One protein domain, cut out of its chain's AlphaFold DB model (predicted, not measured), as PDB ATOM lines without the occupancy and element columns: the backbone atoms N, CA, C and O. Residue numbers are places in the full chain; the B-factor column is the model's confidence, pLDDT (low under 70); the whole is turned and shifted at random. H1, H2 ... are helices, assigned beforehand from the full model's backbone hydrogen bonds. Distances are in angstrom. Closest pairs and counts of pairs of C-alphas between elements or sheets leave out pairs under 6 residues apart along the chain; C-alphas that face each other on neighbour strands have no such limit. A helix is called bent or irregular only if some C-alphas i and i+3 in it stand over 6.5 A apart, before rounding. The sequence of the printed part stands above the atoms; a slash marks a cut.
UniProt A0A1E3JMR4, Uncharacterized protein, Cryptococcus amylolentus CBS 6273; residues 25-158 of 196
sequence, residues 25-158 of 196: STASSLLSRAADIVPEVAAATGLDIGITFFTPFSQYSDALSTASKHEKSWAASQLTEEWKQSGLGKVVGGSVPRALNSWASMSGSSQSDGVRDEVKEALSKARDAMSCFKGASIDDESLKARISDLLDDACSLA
ATOM      1  N   SER A  25     353.763 246.171 329.211       53.56
ATOM      2  CA  SER A  25     353.586 245.454 327.931       53.56
ATOM      3  C   SER A  25     353.933 243.953 327.985       53.56
ATOM      4  O   SER A  25     353.462 243.167 327.163       53.56
ATOM      5  N   THR A  26     354.754 243.549 328.952       53.25
ATOM      6  CA  THR A  26     355.231 242.190 329.208       53.25
ATOM      7  C   THR A  26     354.237 241.321 329.989       53.25
ATOM      8  O   THR A  26     354.067 240.149 329.650       53.25
ATOM      9  N   ALA A  27     353.497 241.878 330.957       57.19
ATOM     10  CA  ALA A  27     352.451 241.155 331.690       57.19
ATOM     11  C   ALA A  27     351.284 240.768 330.763       57.19
ATOM     12  O   ALA A  27     350.773 239.648 330.821       57.19
ATOM     13  N   SER A  28     350.922 241.653 329.828       59.09
ATOM     14  CA  SER A  28     349.903 241.373 328.807       59.09
ATOM     15  C   SER A  28     350.293 240.225 327.870       59.09
ATOM     16  O   SER A  28     349.436 239.423 327.497       59.09
ATOM     17  N   SER A  29     351.576 240.106 327.506       67.94
ATOM     18  CA  SER A  29     352.066 239.006 326.663       67.94
ATOM     19  C   SER A  29     352.019 237.662 327.396       67.94
ATOM     20  O   SER A  29     351.584 236.660 326.825       67.94
ATOM     21  N   LEU A  30     352.390 237.650 328.680       72.12
ATOM     22  CA  LEU A  30     352.355 236.447 329.505       72.12
ATOM     23  C   LEU A  30     350.924 235.948 329.722       72.12
ATOM     24  O   LEU A  30     350.652 234.768 329.516       72.12
ATOM     25  N   LEU A  31     349.999 236.851 330.056       71.50
ATOM     26  CA  LEU A  31     348.580 236.522 330.211       71.50
ATOM     27  C   LEU A  31     347.964 236.008 328.904       71.50
ATOM     28  O   LEU A  31     347.190 235.055 328.928       71.50
ATOM     29  N   SER A  32     348.352 236.583 327.761       74.50
ATOM     30  CA  SER A  32     347.887 236.118 326.448       74.50
ATOM     31  C   SER A  32     348.369 234.698 326.142       74.50
ATOM     32  O   SER A  32     347.591 233.874 325.681       74.50
ATOM     33  N   ARG A  33     349.632 234.375 326.448       74.81
ATOM     34  CA  ARG A  33     350.176 233.015 326.273       74.81
ATOM     35  C   ARG A  33     349.598 232.018 327.278       74.81
ATOM     36  O   ARG A  33     349.420 230.849 326.948       74.81
ATOM     37  N   ALA A  34     349.294 232.474 328.491       77.12
ATOM     38  CA  ALA A  34     348.643 231.666 329.512       77.12
ATOM     39  C   ALA A  34     347.191 231.320 329.142       77.12
ATOM     40  O   ALA A  34     346.730 230.242 329.508       77.12
ATOM     41  N   ALA A  35     346.489 232.184 328.400       78.94
ATOM     42  CA  ALA A  35     345.078 232.003 328.053       78.94
ATOM     43  C   ALA A  35     344.790 230.691 327.304       78.94
ATOM     44  O   ALA A  35     343.758 230.071 327.551       78.94
ATOM     45  N   ASP A  36     345.715 230.241 326.454       79.69
ATOM     46  CA  ASP A  36     345.578 228.974 325.727       79.69
ATOM     47  C   ASP A  36     346.058 227.773 326.558       79.69
ATOM     48  O   ASP A  36     345.515 226.678 326.453       79.69
ATOM     49  N   ILE A  37     347.062 227.965 327.421       81.19
ATOM     50  CA  ILE A  37     347.671 226.881 328.208       81.19
ATOM     51  C   ILE A  37     346.793 226.509 329.410       81.19
ATOM     52  O   ILE A  37     346.599 225.329 329.688       81.19
ATOM     53  N   VAL A  38     346.232 227.488 330.125       81.25
ATOM     54  CA  VAL A  38     345.475 227.261 331.369       81.25
ATOM     55  C   VAL A  38     344.301 226.283 331.189       81.25
ATOM     56  O   VAL A  38     344.214 225.345 331.985       81.25
ATOM     57  N   PRO A  39     343.436 226.411 330.162       81.75
ATOM     58  CA  PRO A  39     342.343 225.465 329.942       81.75
ATOM     59  C   PRO A  39     342.829 224.046 329.633       81.75
ATOM     60  O   PRO A  39     342.229 223.080 330.102       81.75
ATOM     61  N   GLU A  40     343.920 223.906 328.875       83.50
ATOM     62  CA  GLU A  40     344.504 222.600 328.548       83.50
ATOM     63  C   GLU A  40     345.037 221.906 329.805       83.50
ATOM     64  O   GLU A  40     344.802 220.713 330.007       83.50
ATOM     65  N   VAL A  41     345.689 222.652 330.704       78.62
ATOM     66  CA  VAL A  41     346.175 222.059 331.953       78.62
ATOM     67  C   VAL A  41     345.046 221.751 332.925       78.62
ATOM     68  O   VAL A  41     345.072 220.695 333.561       78.62
ATOM     69  N   ALA A  42     344.030 222.607 333.006       82.06
ATOM     70  CA  ALA A  42     342.833 222.324 333.786       82.06
ATOM     71  C   ALA A  42     342.130 221.054 333.289       82.06
ATOM     72  O   ALA A  42     341.716 220.230 334.101       82.06
ATOM     73  N   ALA A  43     342.066 220.838 331.974       82.06
ATOM     74  CA  ALA A  43     341.534 219.605 331.404       82.06
ATOM     75  C   ALA A  43     342.413 218.380 331.716       82.06
ATOM     76  O   ALA A  43     341.882 217.312 332.018       82.06
ATOM     77  N   ALA A  44     343.741 218.527 331.673       80.69
ATOM     78  CA  ALA A  44     344.679 217.428 331.906       80.69
ATOM     79  C   ALA A  44     344.815 217.031 333.387       80.69
ATOM     80  O   ALA A  44     345.035 215.863 333.696       80.69
ATOM     81  N   THR A  45     344.703 217.990 334.307       74.00
ATOM     82  CA  THR A  45     345.045 217.797 335.729       74.00
ATOM     83  C   THR A  45     343.895 218.078 336.692       74.00
ATOM     84  O   THR A  45     343.988 217.736 337.868       74.00
ATOM     85  N   GLY A  46     342.818 218.719 336.226       72.88
ATOM     86  CA  GLY A  46     341.770 219.275 337.084       72.88
ATOM     87  C   GLY A  46     342.184 220.552 337.827       72.88
ATOM     88  O   GLY A  46     341.416 221.034 338.657       72.88
ATOM     89  N   LEU A  47     343.379 221.097 337.560       71.62
ATOM     90  CA  LEU A  47     343.933 222.261 338.253       71.62
ATOM     91  C   LEU A  47     343.888 223.517 337.379       71.62
ATOM     92  O   LEU A  47     344.412 223.537 336.267       71.62
ATOM     93  N   ASP A  48     343.339 224.602 337.919       68.38
ATOM     94  CA  ASP A  48     343.389 225.916 337.277       68.38
ATOM     95  C   ASP A  48     344.710 226.627 337.613       68.38
ATOM     96  O   ASP A  48     344.831 227.327 338.621       68.38
ATOM     97  N   ILE A  49     345.726 226.442 336.767       61.84
ATOM     98  CA  ILE A  49     347.047 227.078 336.940       61.84
ATOM     99  C   ILE A  49     346.969 228.608 336.788       61.84
ATOM    100  O   ILE A  49     347.778 229.331 337.370       61.84
ATOM    101  N   GLY A  50     345.993 229.125 336.039       54.16
ATOM    102  CA  GLY A  50     345.810 230.559 335.818       54.16
ATOM    103  C   GLY A  50     345.492 231.284 337.116       54.16
ATOM    104  O   GLY A  50     346.175 232.244 337.478       54.16
ATOM    105  N   ILE A  51     344.505 230.778 337.850       52.06
ATOM    106  CA  ILE A  51     344.104 231.308 339.160       52.06
ATOM    107  C   ILE A  51     345.134 230.958 340.235       52.06
ATOM    108  O   ILE A  51     345.401 231.766 341.120       52.06
ATOM    109  N   THR A  52     345.717 229.764 340.160       51.16
ATOM    110  CA  THR A  52     346.561 229.238 341.238       51.16
ATOM    111  C   THR A  52     347.982 229.791 341.177       51.16
ATOM    112  O   THR A  52     348.548 230.094 342.215       51.16
ATOM    113  N   PHE A  53     348.561 229.979 339.988       59.06
ATOM    114  CA  PHE A  53     349.979 230.318 339.829       59.06
ATOM    115  C   PHE A  53     350.201 231.683 339.182       59.06
ATOM    116  O   PHE A  53     350.910 232.520 339.732       59.06
ATOM    117  N   PHE A  54     349.570 231.943 338.035       58.22
ATOM    118  CA  PHE A  54     349.853 233.152 337.257       58.22
ATOM    119  C   PHE A  54     349.192 234.401 337.835       58.22
ATOM    120  O   PHE A  54     349.807 235.464 337.850       58.22
ATOM    121  N   THR A  55     347.979 234.278 338.372       53.84
ATOM    122  CA  THR A  55     347.270 235.407 338.987       53.84
ATOM    123  C   THR A  55     347.996 235.908 340.243       53.84
ATOM    124  O   THR A  55     348.286 237.103 340.297       53.84
ATOM    125  N   PRO A  56     348.420 235.051 341.196       52.59
ATOM    126  CA  PRO A  56     349.244 235.484 342.320       52.59
ATOM    127  C   PRO A  56     350.600 236.023 341.864       52.59
ATOM    128  O   PRO A  56     351.007 237.078 342.333       52.59
ATOM    129  N   PHE A  57     351.275 235.384 340.900       52.88
ATOM    130  CA  PHE A  57     352.522 235.939 340.366       52.88
ATOM    131  C   PHE A  57     352.322 237.317 339.735       52.88
ATOM    132  O   PHE A  57     353.185 238.149 339.924       52.88
ATOM    133  N   SER A  58     351.210 237.601 339.054       51.78
ATOM    134  CA  SER A  58     350.931 238.935 338.496       51.78
ATOM    135  C   SER A  58     350.509 239.972 339.544       51.78
ATOM    136  O   SER A  58     350.788 241.152 339.391       51.78
ATOM    137  N   GLN A  59     349.842 239.543 340.619       54.59
ATOM    138  CA  GLN A  59     349.416 240.424 341.714       54.59
ATOM    139  C   GLN A  59     350.554 240.723 342.696       54.59
ATOM    140  O   GLN A  59     350.527 241.744 343.377       54.59
ATOM    141  N   TYR A  60     351.546 239.832 342.778       58.44
ATOM    142  CA  TYR A  60     352.694 239.938 343.679       58.44
ATOM    143  C   TYR A  60     354.033 240.092 342.944       58.44
ATOM    144  O   TYR A  60     355.061 240.254 343.605       58.44
ATOM    145  N   SER A  61     354.046 240.094 341.603       61.91
ATOM    146  CA  SER A  61     355.245 240.378 340.802       61.91
ATOM    147  C   SER A  61     355.788 241.742 341.143       61.91
ATOM    148  O   SER A  61     356.996 241.870 341.211       61.91
ATOM    149  N   ASP A  62     354.925 242.712 341.440       65.12
ATOM    150  CA  ASP A  62     355.333 244.068 341.807       65.12
ATOM    151  C   ASP A  62     356.081 244.090 343.150       65.12
ATOM    152  O   ASP A  62     357.049 244.828 343.338       65.12
ATOM    153  N   ALA A  63     355.679 243.236 344.098       70.31
ATOM    154  CA  ALA A  63     356.366 243.109 345.381       70.31
ATOM    155  C   ALA A  63     357.752 242.467 345.220       70.31
ATOM    156  O   ALA A  63     358.687 242.875 345.909       70.31
ATOM    157  N   LEU A  64     357.889 241.490 344.313       70.75
ATOM    158  CA  LEU A  64     359.162 240.835 343.999       70.75
ATOM    159  C   LEU A  64     360.050 241.674 343.069       70.75
ATOM    160  O   LEU A  64     361.260 241.695 343.276       70.75
ATOM    161  N   SER A  65     359.490 242.402 342.104       69.69
ATOM    162  CA  SER A  65     360.235 243.226 341.145       69.69
ATOM    163  C   SER A  65     360.906 244.405 341.847       69.69
ATOM    164  O   SER A  65     362.095 244.653 341.628       69.69
ATOM    165  N   THR A  66     360.179 245.031 342.779       74.56
ATOM    166  CA  THR A  66     360.660 246.120 343.645       74.56
ATOM    167  C   THR A  66     361.423 245.625 344.877       74.56
ATOM    168  O   THR A  66     361.895 246.431 345.683       74.56
ATOM    169  N   ALA A  67     361.530 244.307 345.076       79.06
ATOM    170  CA  ALA A  67     362.284 243.746 346.185       79.06
ATOM    171  C   ALA A  67     363.783 244.002 346.019       79.06
ATOM    172  O   ALA A  67     364.340 243.980 344.920       79.06
ATOM    173  N   SER A  68     364.459 244.210 347.144       83.75
ATOM    174  CA  SER A  68     365.912 244.306 347.165       83.75
ATOM    175  C   SER A  68     366.551 243.013 346.649       83.75
ATOM    176  O   SER A  68     365.972 241.927 346.729       83.75
ATOM    177  N   LYS A  69     367.803 243.097 346.182       85.50
ATOM    178  CA  LYS A  69     368.564 241.915 345.742       85.50
ATOM    179  C   LYS A  69     368.593 240.819 346.807       85.50
ATOM    180  O   LYS A  69     368.471 239.647 346.475       85.50
ATOM    181  N   HIS A  70     368.705 241.198 348.083       85.12
ATOM    182  CA  HIS A  70     368.665 240.255 349.198       85.12
ATOM    183  C   HIS A  70     367.322 239.511 349.279       85.12
ATOM    184  O   HIS A  70     367.308 238.284 349.350       85.12
ATOM    185  N   GLU A  71     366.203 240.234 349.202       85.38
ATOM    186  CA  GLU A  71     364.853 239.664 349.246       85.38
ATOM    187  C   GLU A  71     364.558 238.765 348.037       85.38
ATOM    188  O   GLU A  71     364.039 237.665 348.223       85.38
ATOM    189  N   LYS A  72     364.942 239.180 346.818       84.88
ATOM    190  CA  LYS A  72     364.816 238.356 345.599       84.88
ATOM    191  C   LYS A  72     365.587 237.048 345.734       84.88
ATOM    192  O   LYS A  72     365.053 235.975 345.466       84.88
ATOM    193  N   SER A  73     366.829 237.133 346.200       86.25
ATOM    194  CA  SER A  73     367.713 235.983 346.388       86.25
ATOM    195  C   SER A  73     367.183 235.015 347.455       86.25
ATOM    196  O   SER A  73     367.168 233.795 347.256       86.25
ATOM    197  N   TRP A  74     366.667 235.551 348.567       87.69
ATOM    198  CA  TRP A  74     366.012 234.763 349.610       87.69
ATOM    199  C   TRP A  74     364.740 234.080 349.087       87.69
ATOM    200  O   TRP A  74     364.610 232.860 349.204       87.69
ATOM    201  N   ALA A  75     363.834 234.828 348.450       84.31
ATOM    202  CA  ALA A  75     362.588 234.295 347.902       84.31
ATOM    203  C   ALA A  75     362.854 233.220 346.835       84.31
ATOM    204  O   ALA A  75     362.258 232.144 346.878       84.31
ATOM    205  N   ALA A  76     363.813 233.456 345.936       86.06
ATOM    206  CA  ALA A  76     364.216 232.491 344.918       86.06
ATOM    207  C   ALA A  76     364.766 231.193 345.527       86.06
ATOM    208  O   ALA A  76     364.423 230.103 345.065       86.06
ATOM    209  N   SER A  77     365.555 231.290 346.602       86.44
ATOM    210  CA  SER A  77     366.045 230.120 347.345       86.44
ATOM    211  C   SER A  77     364.891 229.322 347.959       86.44
ATOM    212  O   SER A  77     364.836 228.099 347.838       86.44
ATOM    213  N   GLN A  78     363.928 230.013 348.570       86.50
ATOM    214  CA  GLN A  78     362.757 229.396 349.188       86.50
ATOM    215  C   GLN A  78     361.832 228.699 348.173       86.50
ATOM    216  O   GLN A  78     361.323 227.618 348.467       86.50
ATOM    217  N   LEU A  79     361.621 229.297 346.997       83.19
ATOM    218  CA  LEU A  79     360.818 228.720 345.910       83.19
ATOM    219  C   LEU A  79     361.542 227.577 345.190       83.19
ATOM    220  O   LEU A  79     360.908 226.603 344.800       83.19
ATOM    221  N   THR A  80     362.867 227.659 345.050       86.38
ATOM    222  CA  THR A  80     363.688 226.581 344.477       86.38
ATOM    223  C   THR A  80     363.594 225.306 345.314       86.38
ATOM    224  O   THR A  80     363.469 224.210 344.766       86.38
ATOM    225  N   GLU A  81     363.629 225.433 346.641       87.19
ATOM    226  CA  GLU A  81     363.452 224.289 347.535       87.19
ATOM    227  C   GLU A  81     362.024 223.735 347.485       87.19
ATOM    228  O   GLU A  81     361.851 222.521 347.369       87.19
ATOM    229  N   GLU A  82     361.005 224.599 347.464       84.69
ATOM    230  CA  GLU A  82     359.611 224.159 347.320       84.69
ATOM    231  C   GLU A  82     359.380 223.416 345.995       84.69
ATOM    232  O   GLU A  82     358.733 222.369 345.963       84.69
ATOM    233  N   TRP A  83     359.968 223.883 344.893       83.81
ATOM    234  CA  TRP A  83     359.881 223.219 343.591       83.81
ATOM    235  C   TRP A  83     360.424 221.784 343.631       83.81
ATOM    236  O   TRP A  83     359.839 220.862 343.056       83.81
ATOM    237  N   LYS A  84     361.543 221.574 344.337       82.69
ATOM    238  CA  LYS A  84     362.143 220.242 344.514       82.69
ATOM    239  C   LYS A  84     361.269 219.337 345.388       82.69
ATOM    240  O   LYS A  84     361.182 218.142 345.112       82.69
ATOM    241  N   GLN A  85     360.625 219.887 346.418       83.12
ATOM    242  CA  GLN A  85     359.833 219.124 347.393       83.12
ATOM    243  C   GLN A  85     358.407 218.809 346.920       83.12
ATOM    244  O   GLN A  85     357.901 217.713 347.168       83.12
ATOM    245  N   SER A  86     357.769 219.738 346.208       77.19
ATOM    246  CA  SER A  86     356.406 219.601 345.668       77.19
ATOM    247  C   SER A  86     356.301 218.549 344.559       77.19
ATOM    248  O   SER A  86     355.214 218.044 344.277       77.19
ATOM    249  N   GLY A  87     357.429 218.179 343.943       74.12
ATOM    250  CA  GLY A  87     357.456 217.260 342.808       74.12
ATOM    251  C   GLY A  87     356.984 217.903 341.504       74.12
ATOM    252  O   GLY A  87     356.779 217.181 340.529       74.12
ATOM    253  N   LEU A  88     356.867 219.237 341.464       77.69
ATOM    254  CA  LEU A  88     356.399 220.006 340.310       77.69
ATOM    255  C   LEU A  88     357.199 219.696 339.037       77.69
ATOM    256  O   LEU A  88     356.616 219.562 337.966       77.69
ATOM    257  N   GLY A  89     358.508 219.452 339.160       77.25
ATOM    258  CA  GLY A  89     359.353 219.055 338.027       77.25
ATOM    259  C   GLY A  89     358.912 217.764 337.319       77.25
ATOM    260  O   GLY A  89     359.154 217.612 336.126       77.25
ATOM    261  N   LYS A  90     358.207 216.853 338.006       77.19
ATOM    262  CA  LYS A  90     357.615 215.656 337.376       77.19
ATOM    263  C   LYS A  90     356.342 215.977 336.591       77.19
ATOM    264  O   LYS A  90     356.031 215.277 335.634       77.19
ATOM    265  N   VAL A  91     355.621 217.018 337.003       75.81
ATOM    266  CA  VAL A  91     354.365 217.452 336.381       75.81
ATOM    267  C   VAL A  91     354.650 218.247 335.117       75.81
ATOM    268  O   VAL A  91     354.084 217.937 334.077       75.81
ATOM    269  N   VAL A  92     355.561 219.222 335.192       75.44
ATOM    270  CA  VAL A  92     355.863 220.153 334.087       75.44
ATOM    271  C   VAL A  92     357.088 219.747 333.259       75.44
ATOM    272  O   VAL A  92     357.537 220.508 332.413       75.44
ATOM    273  N   GLY A  93     357.636 218.547 333.489       65.00
ATOM    274  CA  GLY A  93     358.723 217.976 332.679       65.00
ATOM    275  C   GLY A  93     360.059 218.717 332.769       65.00
ATOM    276  O   GLY A  93     360.909 218.547 331.900       65.00
ATOM    277  N   GLY A  94     360.252 219.542 333.800       68.12
ATOM    278  CA  GLY A  94     361.310 220.546 333.833       68.12
ATOM    279  C   GLY A  94     362.109 220.592 335.132       68.12
ATOM    280  O   GLY A  94     361.630 220.277 336.227       68.12
ATOM    281  N   SER A  95     363.356 221.034 334.995       75.12
ATOM    282  CA  SER A  95     364.161 221.584 336.085       75.12
ATOM    283  C   SER A  95     363.554 222.892 336.609       75.12
ATOM    284  O   SER A  95     362.718 223.508 335.957       75.12
ATOM    285  N   VAL A  96     363.991 223.321 337.795       82.88
ATOM    286  CA  VAL A  96     363.645 224.632 338.370       82.88
ATOM    287  C   VAL A  96     363.863 225.745 337.324       82.88
ATOM    288  O   VAL A  96     364.896 225.699 336.643       82.88
ATOM    289  N   PRO A  97     362.953 226.736 337.202       85.31
ATOM    290  CA  PRO A  97     363.113 227.881 336.308       85.31
ATOM    291  C   PRO A  97     364.489 228.539 336.429       85.31
ATOM    292  O   PRO A  97     365.037 228.679 337.529       85.31
ATOM    293  N   ARG A  98     365.056 228.973 335.300       85.31
ATOM    294  CA  ARG A  98     366.424 229.504 335.217       85.31
ATOM    295  C   ARG A  98     366.597 230.744 336.078       85.31
ATOM    296  O   ARG A  98     367.595 230.839 336.790       85.31
ATOM    297  N   ALA A  99     365.623 231.652 336.060       81.19
ATOM    298  CA  ALA A  99     365.647 232.860 336.881       81.19
ATOM    299  C   ALA A  99     365.691 232.533 338.382       81.19
ATOM    300  O   ALA A  99     366.517 233.089 339.105       81.19
ATOM    301  N   LEU A 100     364.881 231.570 338.841       84.38
ATOM    302  CA  LEU A 100     364.894 231.118 340.235       84.38
ATOM    303  C   LEU A 100     366.244 230.515 340.618       84.38
ATOM    304  O   LEU A 100     366.802 230.875 341.651       84.38
ATOM    305  N   ASN A 101     366.798 229.643 339.774       86.69
ATOM    306  CA  ASN A 101     368.083 229.008 340.050       86.69
ATOM    307  C   ASN A 101     369.239 230.029 340.062       86.69
ATOM    308  O   ASN A 101     370.108 229.976 340.931       86.69
ATOM    309  N   SER A 102     369.221 230.990 339.132       86.50
ATOM    310  CA  SER A 102     370.199 232.080 339.065       86.50
ATOM    311  C   SER A 102     370.173 232.914 340.342       86.50
ATOM    312  O   SER A 102     371.194 233.033 341.015       86.50
ATOM    313  N   TRP A 103     369.004 233.421 340.734       85.00
ATOM    314  CA  TRP A 103     368.870 234.231 341.945       85.00
ATOM    315  C   TRP A 103     369.153 233.440 343.221       85.00
ATOM    316  O   TRP A 103     369.857 233.938 344.091       85.00
ATOM    317  N   ALA A 104     368.706 232.187 343.325       84.62
ATOM    318  CA  ALA A 104     369.026 231.338 344.475       84.62
ATOM    319  C   ALA A 104     370.545 231.147 344.646       84.62
ATOM    320  O   ALA A 104     371.050 231.140 345.768       84.62
ATOM    321  N   SER A 105     371.288 231.050 343.536       82.94
ATOM    322  CA  SER A 105     372.749 230.908 343.556       82.94
ATOM    323  C   SER A 105     373.506 232.184 343.954       82.94
ATOM    324  O   SER A 105     374.678 232.102 344.321       82.94
ATOM    325  N   MET A 106     372.853 233.352 343.918       74.94
ATOM    326  CA  MET A 106     373.465 234.646 344.251       74.94
ATOM    327  C   MET A 106     373.492 234.943 345.763       74.94
ATOM    328  O   MET A 106     374.229 235.835 346.188       74.94
ATOM    329  N   SER A 107     372.755 234.197 346.600       58.75
ATOM    330  CA  SER A 107     372.693 234.415 348.059       58.75
ATOM    331  C   SER A 107     373.492 233.408 348.871       58.75
ATOM    332  O   SER A 107     373.276 232.205 348.790       58.75
ATOM    333  N   GLY A 108     374.305 233.936 349.789       51.88
ATOM    334  CA  GLY A 108     374.945 233.190 350.875       51.88
ATOM    335  C   GLY A 108     374.170 233.161 352.202       51.88
ATOM    336  O   GLY A 108     374.755 232.777 353.209       51.88
ATOM    337  N   SER A 109     372.898 233.582 352.257       53.72
ATOM    338  CA  SER A 109     372.117 233.590 353.507       53.72
ATOM    339  C   SER A 109     370.702 233.045 353.322       53.72
ATOM    340  O   SER A 109     369.914 233.582 352.547       53.72
ATOM    341  N   SER A 110     370.379 232.002 354.090       59.50
ATOM    342  CA  SER A 110     369.044 231.398 354.206       59.50
ATOM    343  C   SER A 110     368.130 232.136 355.197       59.50
ATOM    344  O   SER A 110     367.019 231.675 355.464       59.50
ATOM    345  N   GLN A 111     368.602 233.226 355.810       64.88
ATOM    346  CA  GLN A 111     367.886 233.921 356.882       64.88
ATOM    347  C   GLN A 111     366.902 234.946 356.313       64.88
ATOM    348  O   GLN A 111     367.211 235.638 355.352       64.88
ATOM    349  N   SER A 112     365.716 235.036 356.920       73.56
ATOM    350  CA  SER A 112     364.644 235.965 356.526       73.56
ATOM    351  C   SER A 112     364.736 237.343 357.196       73.56
ATOM    352  O   SER A 112     363.783 238.121 357.128       73.56
ATOM    353  N   ASP A 113     365.827 237.627 357.912       76.38
ATOM    354  CA  ASP A 113     366.005 238.891 358.630       76.38
ATOM    355  C   ASP A 113     366.096 240.057 357.641       76.38
ATOM    356  O   ASP A 113     366.942 240.076 356.753       76.38
ATOM    357  N   GLY A 114     365.207 241.039 357.798       76.19
ATOM    358  CA  GLY A 114     365.130 242.205 356.912       76.19
ATOM    359  C   GLY A 114     364.260 242.020 355.664       76.19
ATOM    360  O   GLY A 114     364.143 242.960 354.884       76.19
ATOM    361  N   VAL A 115     363.612 240.861 355.485       84.44
ATOM    362  CA  VAL A 115     362.628 240.653 354.408       84.44
ATOM    363  C   VAL A 115     361.285 241.277 354.787       84.44
ATOM    364  O   VAL A 115     360.757 241.003 355.873       84.44
ATOM    365  N   ARG A 116     360.719 242.081 353.879       87.00
ATOM    366  CA  ARG A 116     359.405 242.714 354.049       87.00
ATOM    367  C   ARG A 116     358.266 241.692 354.084       87.00
ATOM    368  O   ARG A 116     358.350 240.621 353.479       87.00
ATOM    369  N   ASP A 117     357.190 242.019 354.791       86.06
ATOM    370  CA  ASP A 117     356.067 241.095 354.972       86.06
ATOM    371  C   ASP A 117     355.303 240.851 353.665       86.06
ATOM    372  O   ASP A 117     354.866 239.728 353.429       86.06
ATOM    373  N   GLU A 118     355.262 241.830 352.758       82.38
ATOM    374  CA  GLU A 118     354.678 241.681 351.423       82.38
ATOM    375  C   GLU A 118     355.391 240.584 350.610       82.38
ATOM    376  O   GLU A 118     354.747 239.782 349.933       82.38
ATOM    377  N   VAL A 119     356.722 240.490 350.724       81.25
ATOM    378  CA  VAL A 119     357.524 239.452 350.053       81.25
ATOM    379  C   VAL A 119     357.274 238.079 350.683       81.25
ATOM    380  O   VAL A 119     357.176 237.077 349.972       81.25
ATOM    381  N   LYS A 120     357.128 238.004 352.013       85.62
ATOM    382  CA  LYS A 120     356.791 236.748 352.707       85.62
ATOM    383  C   LYS A 120     355.387 236.266 352.352       85.62
ATOM    384  O   LYS A 120     355.192 235.068 352.155       85.62
ATOM    385  N   GLU A 121     354.423 237.177 352.262       83.44
ATOM    386  CA  GLU A 121     353.049 236.863 351.874       83.44
ATOM    387  C   GLU A 121     352.991 236.354 350.428       83.44
ATOM    388  O   GLU A 121     352.398 235.304 350.167       83.44
ATOM    389  N   ALA A 122     353.680 237.040 349.509       76.88
ATOM    390  CA  ALA A 122     353.836 236.606 348.125       76.88
ATOM    391  C   ALA A 122     354.445 235.197 348.036       76.88
ATOM    392  O   ALA A 122     353.930 234.328 347.328       76.88
ATOM    393  N   LEU A 123     355.504 234.944 348.813       80.31
ATOM    394  CA  LEU A 123     356.159 233.643 348.881       80.31
ATOM    395  C   LEU A 123     355.218 232.553 349.412       80.31
ATOM    396  O   LEU A 123     355.174 231.463 348.844       80.31
ATOM    397  N   SER A 124     354.471 232.825 350.485       82.81
ATOM    398  CA  SER A 124     353.515 231.865 351.051       82.81
ATOM    399  C   SER A 124     352.478 231.444 350.011       82.81
ATOM    400  O   SER A 124     352.243 230.256 349.825       82.81
ATOM    401  N   LYS A 125     351.924 232.406 349.269       77.69
ATOM    402  CA  LYS A 125     350.927 232.137 348.225       77.69
ATOM    403  C   LYS A 125     351.510 231.346 347.055       77.69
ATOM    404  O   LYS A 125     350.879 230.408 346.579       77.69
ATOM    405  N   ALA A 126     352.726 231.678 346.623       77.19
ATOM    406  CA  ALA A 126     353.425 230.917 345.587       77.19
ATOM    407  C   ALA A 126     353.713 229.468 346.026       77.19
ATOM    408  O   ALA A 126     353.618 228.548 345.215       77.19
ATOM    409  N   ARG A 127     354.013 229.239 347.310       80.44
ATOM    410  CA  ARG A 127     354.171 227.886 347.866       80.44
ATOM    411  C   ARG A 127     352.862 227.114 347.891       80.44
ATOM    412  O   ARG A 127     352.827 225.977 347.423       80.44
ATOM    413  N   ASP A 128     351.789 227.735 348.373       78.88
ATOM    414  CA  ASP A 128     350.456 227.126 348.373       78.88
ATOM    415  C   ASP A 128     350.060 226.715 346.947       78.88
ATOM    416  O   ASP A 128     349.622 225.587 346.719       78.88
ATOM    417  N   ALA A 129     350.346 227.573 345.967       74.12
ATOM    418  CA  ALA A 129     350.129 227.296 344.556       74.12
ATOM    419  C   ALA A 129     350.941 226.105 344.024       74.12
ATOM    420  O   ALA A 129     350.400 225.242 343.332       74.12
ATOM    421  N   MET A 130     352.236 226.023 344.357       76.44
ATOM    422  CA  MET A 130     353.083 224.873 344.008       76.44
ATOM    423  C   MET A 130     352.566 223.580 344.644       76.44
ATOM    424  O   MET A 130     352.612 222.518 344.019       76.44
ATOM    425  N   SER A 131     352.029 223.661 345.862       78.12
ATOM    426  CA  SER A 131     351.510 222.502 346.586       78.12
ATOM    427  C   SER A 131     350.278 221.875 345.917       78.12
ATOM    428  O   SER A 131     350.097 220.660 346.008       78.12
ATOM    429  N   CYS A 132     349.477 222.653 345.178       75.00
ATOM    430  CA  CYS A 132     348.311 222.151 344.444       75.00
ATOM    431  C   CYS A 132     348.675 221.145 343.342       75.00
ATOM    432  O   CYS A 132     347.858 220.296 342.999       75.00
ATOM    433  N   PHE A 133     349.905 221.187 342.822       72.12
ATOM    434  CA  PHE A 133     350.398 220.226 341.825       72.12
ATOM    435  C   PHE A 133     350.841 218.895 342.417       72.12
ATOM    436  O   PHE A 133     351.191 217.965 341.684       72.12
ATOM    437  N   LYS A 134     350.853 218.776 343.744       76.88
ATOM    438  CA  LYS A 134     351.298 217.562 344.408       76.88
ATOM    439  C   LYS A 134     350.379 216.398 344.040       76.88
ATOM    440  O   LYS A 134     349.210 216.367 344.404       76.88
ATOM    441  N   GLY A 135     350.943 215.411 343.349       74.12
ATOM    442  CA  GLY A 135     350.210 214.233 342.882       74.12
ATOM    443  C   GLY A 135     349.510 214.405 341.532       74.12
ATOM    444  O   GLY A 135     348.914 213.441 341.062       74.12
ATOM    445  N   ALA A 136     349.609 215.574 340.892       78.56
ATOM    446  CA  ALA A 136     349.181 215.749 339.509       78.56
ATOM    447  C   ALA A 136     350.180 215.096 338.539       78.56
ATOM    448  O   ALA A 136     351.368 214.960 338.839       78.56
ATOM    449  N   SER A 137     349.709 214.716 337.355       82.38
ATOM    450  CA  SER A 137     350.553 214.277 336.245       82.38
ATOM    451  C   SER A 137     349.971 214.770 334.932       82.38
ATOM    452  O   SER A 137     348.758 214.776 334.749       82.38
ATOM    453  N   ILE A 138     350.849 215.167 334.020       83.69
ATOM    454  CA  ILE A 138     350.508 215.494 332.639       83.69
ATOM    455  C   ILE A 138     351.220 214.450 331.781       83.69
ATOM    456  O   ILE A 138     352.394 214.180 332.015       83.69
ATOM    457  N   ASP A 139     350.531 213.842 330.821       85.69
ATOM    458  CA  ASP A 139     351.155 212.876 329.902       85.69
ATOM    459  C   ASP A 139     351.650 213.548 328.614       85.69
ATOM    460  O   ASP A 139     352.566 213.058 327.957       85.69
ATOM    461  N   ASP A 140     351.071 214.696 328.263       87.88
ATOM    462  CA  ASP A 140     351.437 215.468 327.081       87.88
ATOM    463  C   ASP A 140     352.761 216.229 327.295       87.88
ATOM    464  O   ASP A 140     352.825 217.242 327.995       87.88
ATOM    465  N   GLU A 141     353.832 215.740 326.664       87.56
ATOM    466  CA  GLU A 141     355.166 216.352 326.701       87.56
ATOM    467  C   GLU A 141     355.224 217.731 326.017       87.56
ATOM    468  O   GLU A 141     355.997 218.596 326.432       87.56
ATOM    469  N   SER A 142     354.384 217.981 325.007       88.88
ATOM    470  CA  SER A 142     354.285 219.300 324.370       88.88
ATOM    471  C   SER A 142     353.643 220.313 325.318       88.88
ATOM    472  O   SER A 142     354.065 221.470 325.376       88.88
ATOM    473  N   LEU A 143     352.631 219.889 326.077       85.56
ATOM    474  CA  LEU A 143     351.993 220.720 327.093       85.56
ATOM    475  C   LEU A 143     352.957 221.016 328.249       85.56
ATOM    476  O   LEU A 143     353.063 222.167 328.668       85.56
ATOM    477  N   LYS A 144     353.730 220.021 328.705       86.00
ATOM    478  CA  LYS A 144     354.800 220.215 329.702       86.00
ATOM    479  C   LYS A 144     355.802 221.284 329.286       86.00
ATOM    480  O   LYS A 144     356.049 222.205 330.059       86.00
ATOM    481  N   ALA A 145     356.325 221.192 328.062       86.12
ATOM    482  CA  ALA A 145     357.282 222.163 327.538       86.12
ATOM    483  C   ALA A 145     356.698 223.586 327.534       86.12
ATOM    484  O   ALA A 145     357.314 224.507 328.065       86.12
ATOM    485  N   ARG A 146     355.462 223.752 327.043       85.94
ATOM    486  CA  ARG A 146     354.763 225.050 327.033       85.94
ATOM    487  C   ARG A 146     354.559 225.628 328.435       85.94
ATOM    488  O   ARG A 146     354.733 226.831 328.621       85.94
ATOM    489  N   ILE A 147     354.197 224.799 329.418       82.31
ATOM    490  CA  ILE A 147     354.069 225.230 330.820       82.31
ATOM    491  C   ILE A 147     355.432 225.641 331.373       82.31
ATOM    492  O   ILE A 147     355.538 226.689 332.005       82.31
ATOM    493  N   SER A 148     356.464 224.827 331.141       84.19
ATOM    494  CA  SER A 148     357.824 225.098 331.607       84.19
ATOM    495  C   SER A 148     358.338 226.436 331.073       84.19
ATOM    496  O   SER A 148     358.835 227.243 331.855       84.19
ATOM    497  N   ASP A 149     358.161 226.704 329.777       84.44
ATOM    498  CA  ASP A 149     358.552 227.974 329.154       84.44
ATOM    499  C   ASP A 149     357.788 229.157 329.764       84.44
ATOM    500  O   ASP A 149     358.373 230.186 330.098       84.44
ATOM    501  N   LEU A 150     356.476 229.003 329.969       81.44
ATOM    502  CA  LEU A 150     355.643 230.049 330.563       81.44
ATOM    503  C   LEU A 150     356.038 230.355 332.020       81.44
ATOM    504  O   LEU A 150     356.009 231.513 332.440       81.44
ATOM    505  N   LEU A 151     356.420 229.333 332.790       80.94
ATOM    506  CA  LEU A 151     356.910 229.489 334.161       80.94
ATOM    507  C   LEU A 151     358.295 230.145 334.204       80.94
ATOM    508  O   LEU A 151     358.546 230.957 335.098       80.94
ATOM    509  N   ASP A 152     359.175 229.835 333.249       83.44
ATOM    510  CA  ASP A 152     360.486 230.479 333.128       83.44
ATOM    511  C   ASP A 152     360.348 231.977 332.832       83.44
ATOM    512  O   ASP A 152     360.991 232.799 333.491       83.44
ATOM    513  N   ASP A 153     359.440 232.341 331.925       80.38
ATOM    514  CA  ASP A 153     359.143 233.737 331.602       80.38
ATOM    515  C   ASP A 153     358.524 234.478 332.795       80.38
ATOM    516  O   ASP A 153     358.959 235.581 333.129       80.38
ATOM    517  N   ALA A 154     357.564 233.862 333.497       78.19
ATOM    518  CA  ALA A 154     356.950 234.451 334.691       78.19
ATOM    519  C   ALA A 154     357.986 234.733 335.789       78.19
ATOM    520  O   ALA A 154     358.016 235.824 336.359       78.19
ATOM    521  N   CYS A 155     358.865 233.764 336.059       79.88
ATOM    522  CA  CYS A 155     359.923 233.916 337.055       79.88
ATOM    523  C   CYS A 155     360.958 234.962 336.629       79.88
ATOM    524  O   CYS A 155     361.458 235.700 337.476       79.88
ATOM    525  N   SER A 156     361.272 235.040 335.334       80.25
ATOM    526  CA  SER A 156     362.200 236.037 334.794       80.25
ATOM    527  C   SER A 156     361.664 237.455 334.949       80.25
ATOM    528  O   SER A 156     362.424 238.341 335.323       80.25
ATOM    529  N   LEU A 157     360.362 237.666 334.738       76.88
ATOM    530  CA  LEU A 157     359.717 238.964 334.947       76.88
ATOM    531  C   LEU A 157     359.628 239.342 336.425       76.88
ATOM    532  O   LEU A 157     359.920 240.472 336.794       76.88
ATOM    533  N   ALA A 158     359.251 238.400 337.291       75.25
ATOM    534  CA  ALA A 158     359.119 238.680 338.720       75.25
ATOM    535  C   ALA A 158     360.468 238.986 339.393       75.25
ATOM    536  O   ALA A 158     360.524 239.726 340.372       75.25
TER     537      ALA A 158
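What this domain is: This is residues 25 to 158 of the 196 residues of an uncharacterized protein of Cryptococcus amylolentus CBS 6273 (UniProt A0A1E3JMR4). Five helices, H2, H6, H3, H5 and H7, make a ring, each packed on the next and H7 closing back on H2, while H1 lies outside it along H2 and H7. Most of the long helices run roughly along one axis, but H5 crosses H3 steeply and meets H7 near the end of H7, at its residues 152 to 156, and the four-residue H4 lies at one end near the start of H7. The printed part has 134 residues with seven named helices, H1 to H7 in chain order, and no named strand; its class is all helix. It is compact, with a radius of gyration of the C-alphas of 14.2 A and spans of 41 by 32 by 21 A.

Where its parts are: H1, residues 25 to 45, begins at C-alpha 25 at (353.586, 245.454, 327.931) and is 30.0 A long, with a kink of 41 degrees near residue 37. H2, residues 49 to 65, is 21.3 A long, with a kink of 40 degrees near residue 59; it is irregular, but only just, with C-alphas 59 and 62 6.9 A apart. H3, residues 69 to 86, is 25.4 A long and begins at (368.564, 241.915, 345.742). H4 is residues 88 to 91, 5.1 A, and H5 is residues 98 to 106, 12.6 A. H6, residues 117 to 131, is 20.9 A long. H7, residues 141 to 158, is 25.7 A long and ends at (359.119, 238.680, 338.720).

How they stand to each other: H1, H2 and H7 form a bundle, helices side by side. H1 and H2 are a helical hairpin: they touch at a shallow tilt of 30 degrees, opposite ways, the closest C-alphas being Val 38 and Gly 50, 5.5 A. H1 touches H7 at a steep tilt of 36 degrees, only just past shallow, opposite ways, closest at C-alphas Ile 37 and Ile 147, 7.1 A. H7 touches H2 with residues 154 to 158 alone, closest at C-alphas Ser 61 and Ala 158, 4.7 A. H2 touches H6, opposite ways at 24 degrees, a shallow tilt, closest at C-alphas Thr 52 and Ala 129, 5.2 A. H6 touches H3, the same way at a shallow 19 degrees, closest at C-alphas Ser 86 and Ser 131, 5.8 A. H3 touches H5 with residues 72 to 80 alone, at a steep tilt of 59 degrees, closest at C-alphas Ser 77 and Ala 104, 4.3 A. H7 touches H5 with residues 152 to 156 alone, closest at C-alphas Ala 99 and Ser 156, 5.1 A. H4 is close to but not clearly touching H7, with C-alphas Val 91 and Lys 144 7.2 A apart. In H3, H5, H6 and H7 every O i to N i+4 pair is within hydrogen-bond range; in H1 12 of 17 are and in H2 9 of 13, while H4 is too short for such a pair.

The domain as a whole: The C-alphas farthest apart, those of Gly 114 and Asp 140, are 42.3 A apart. The printed part has no cut and no long link. Mean pLDDT of the printed part is 76.1; it is under 70 at residues 25 to 29, 48 to 62, 65, 93 to 94 and 107 to 111.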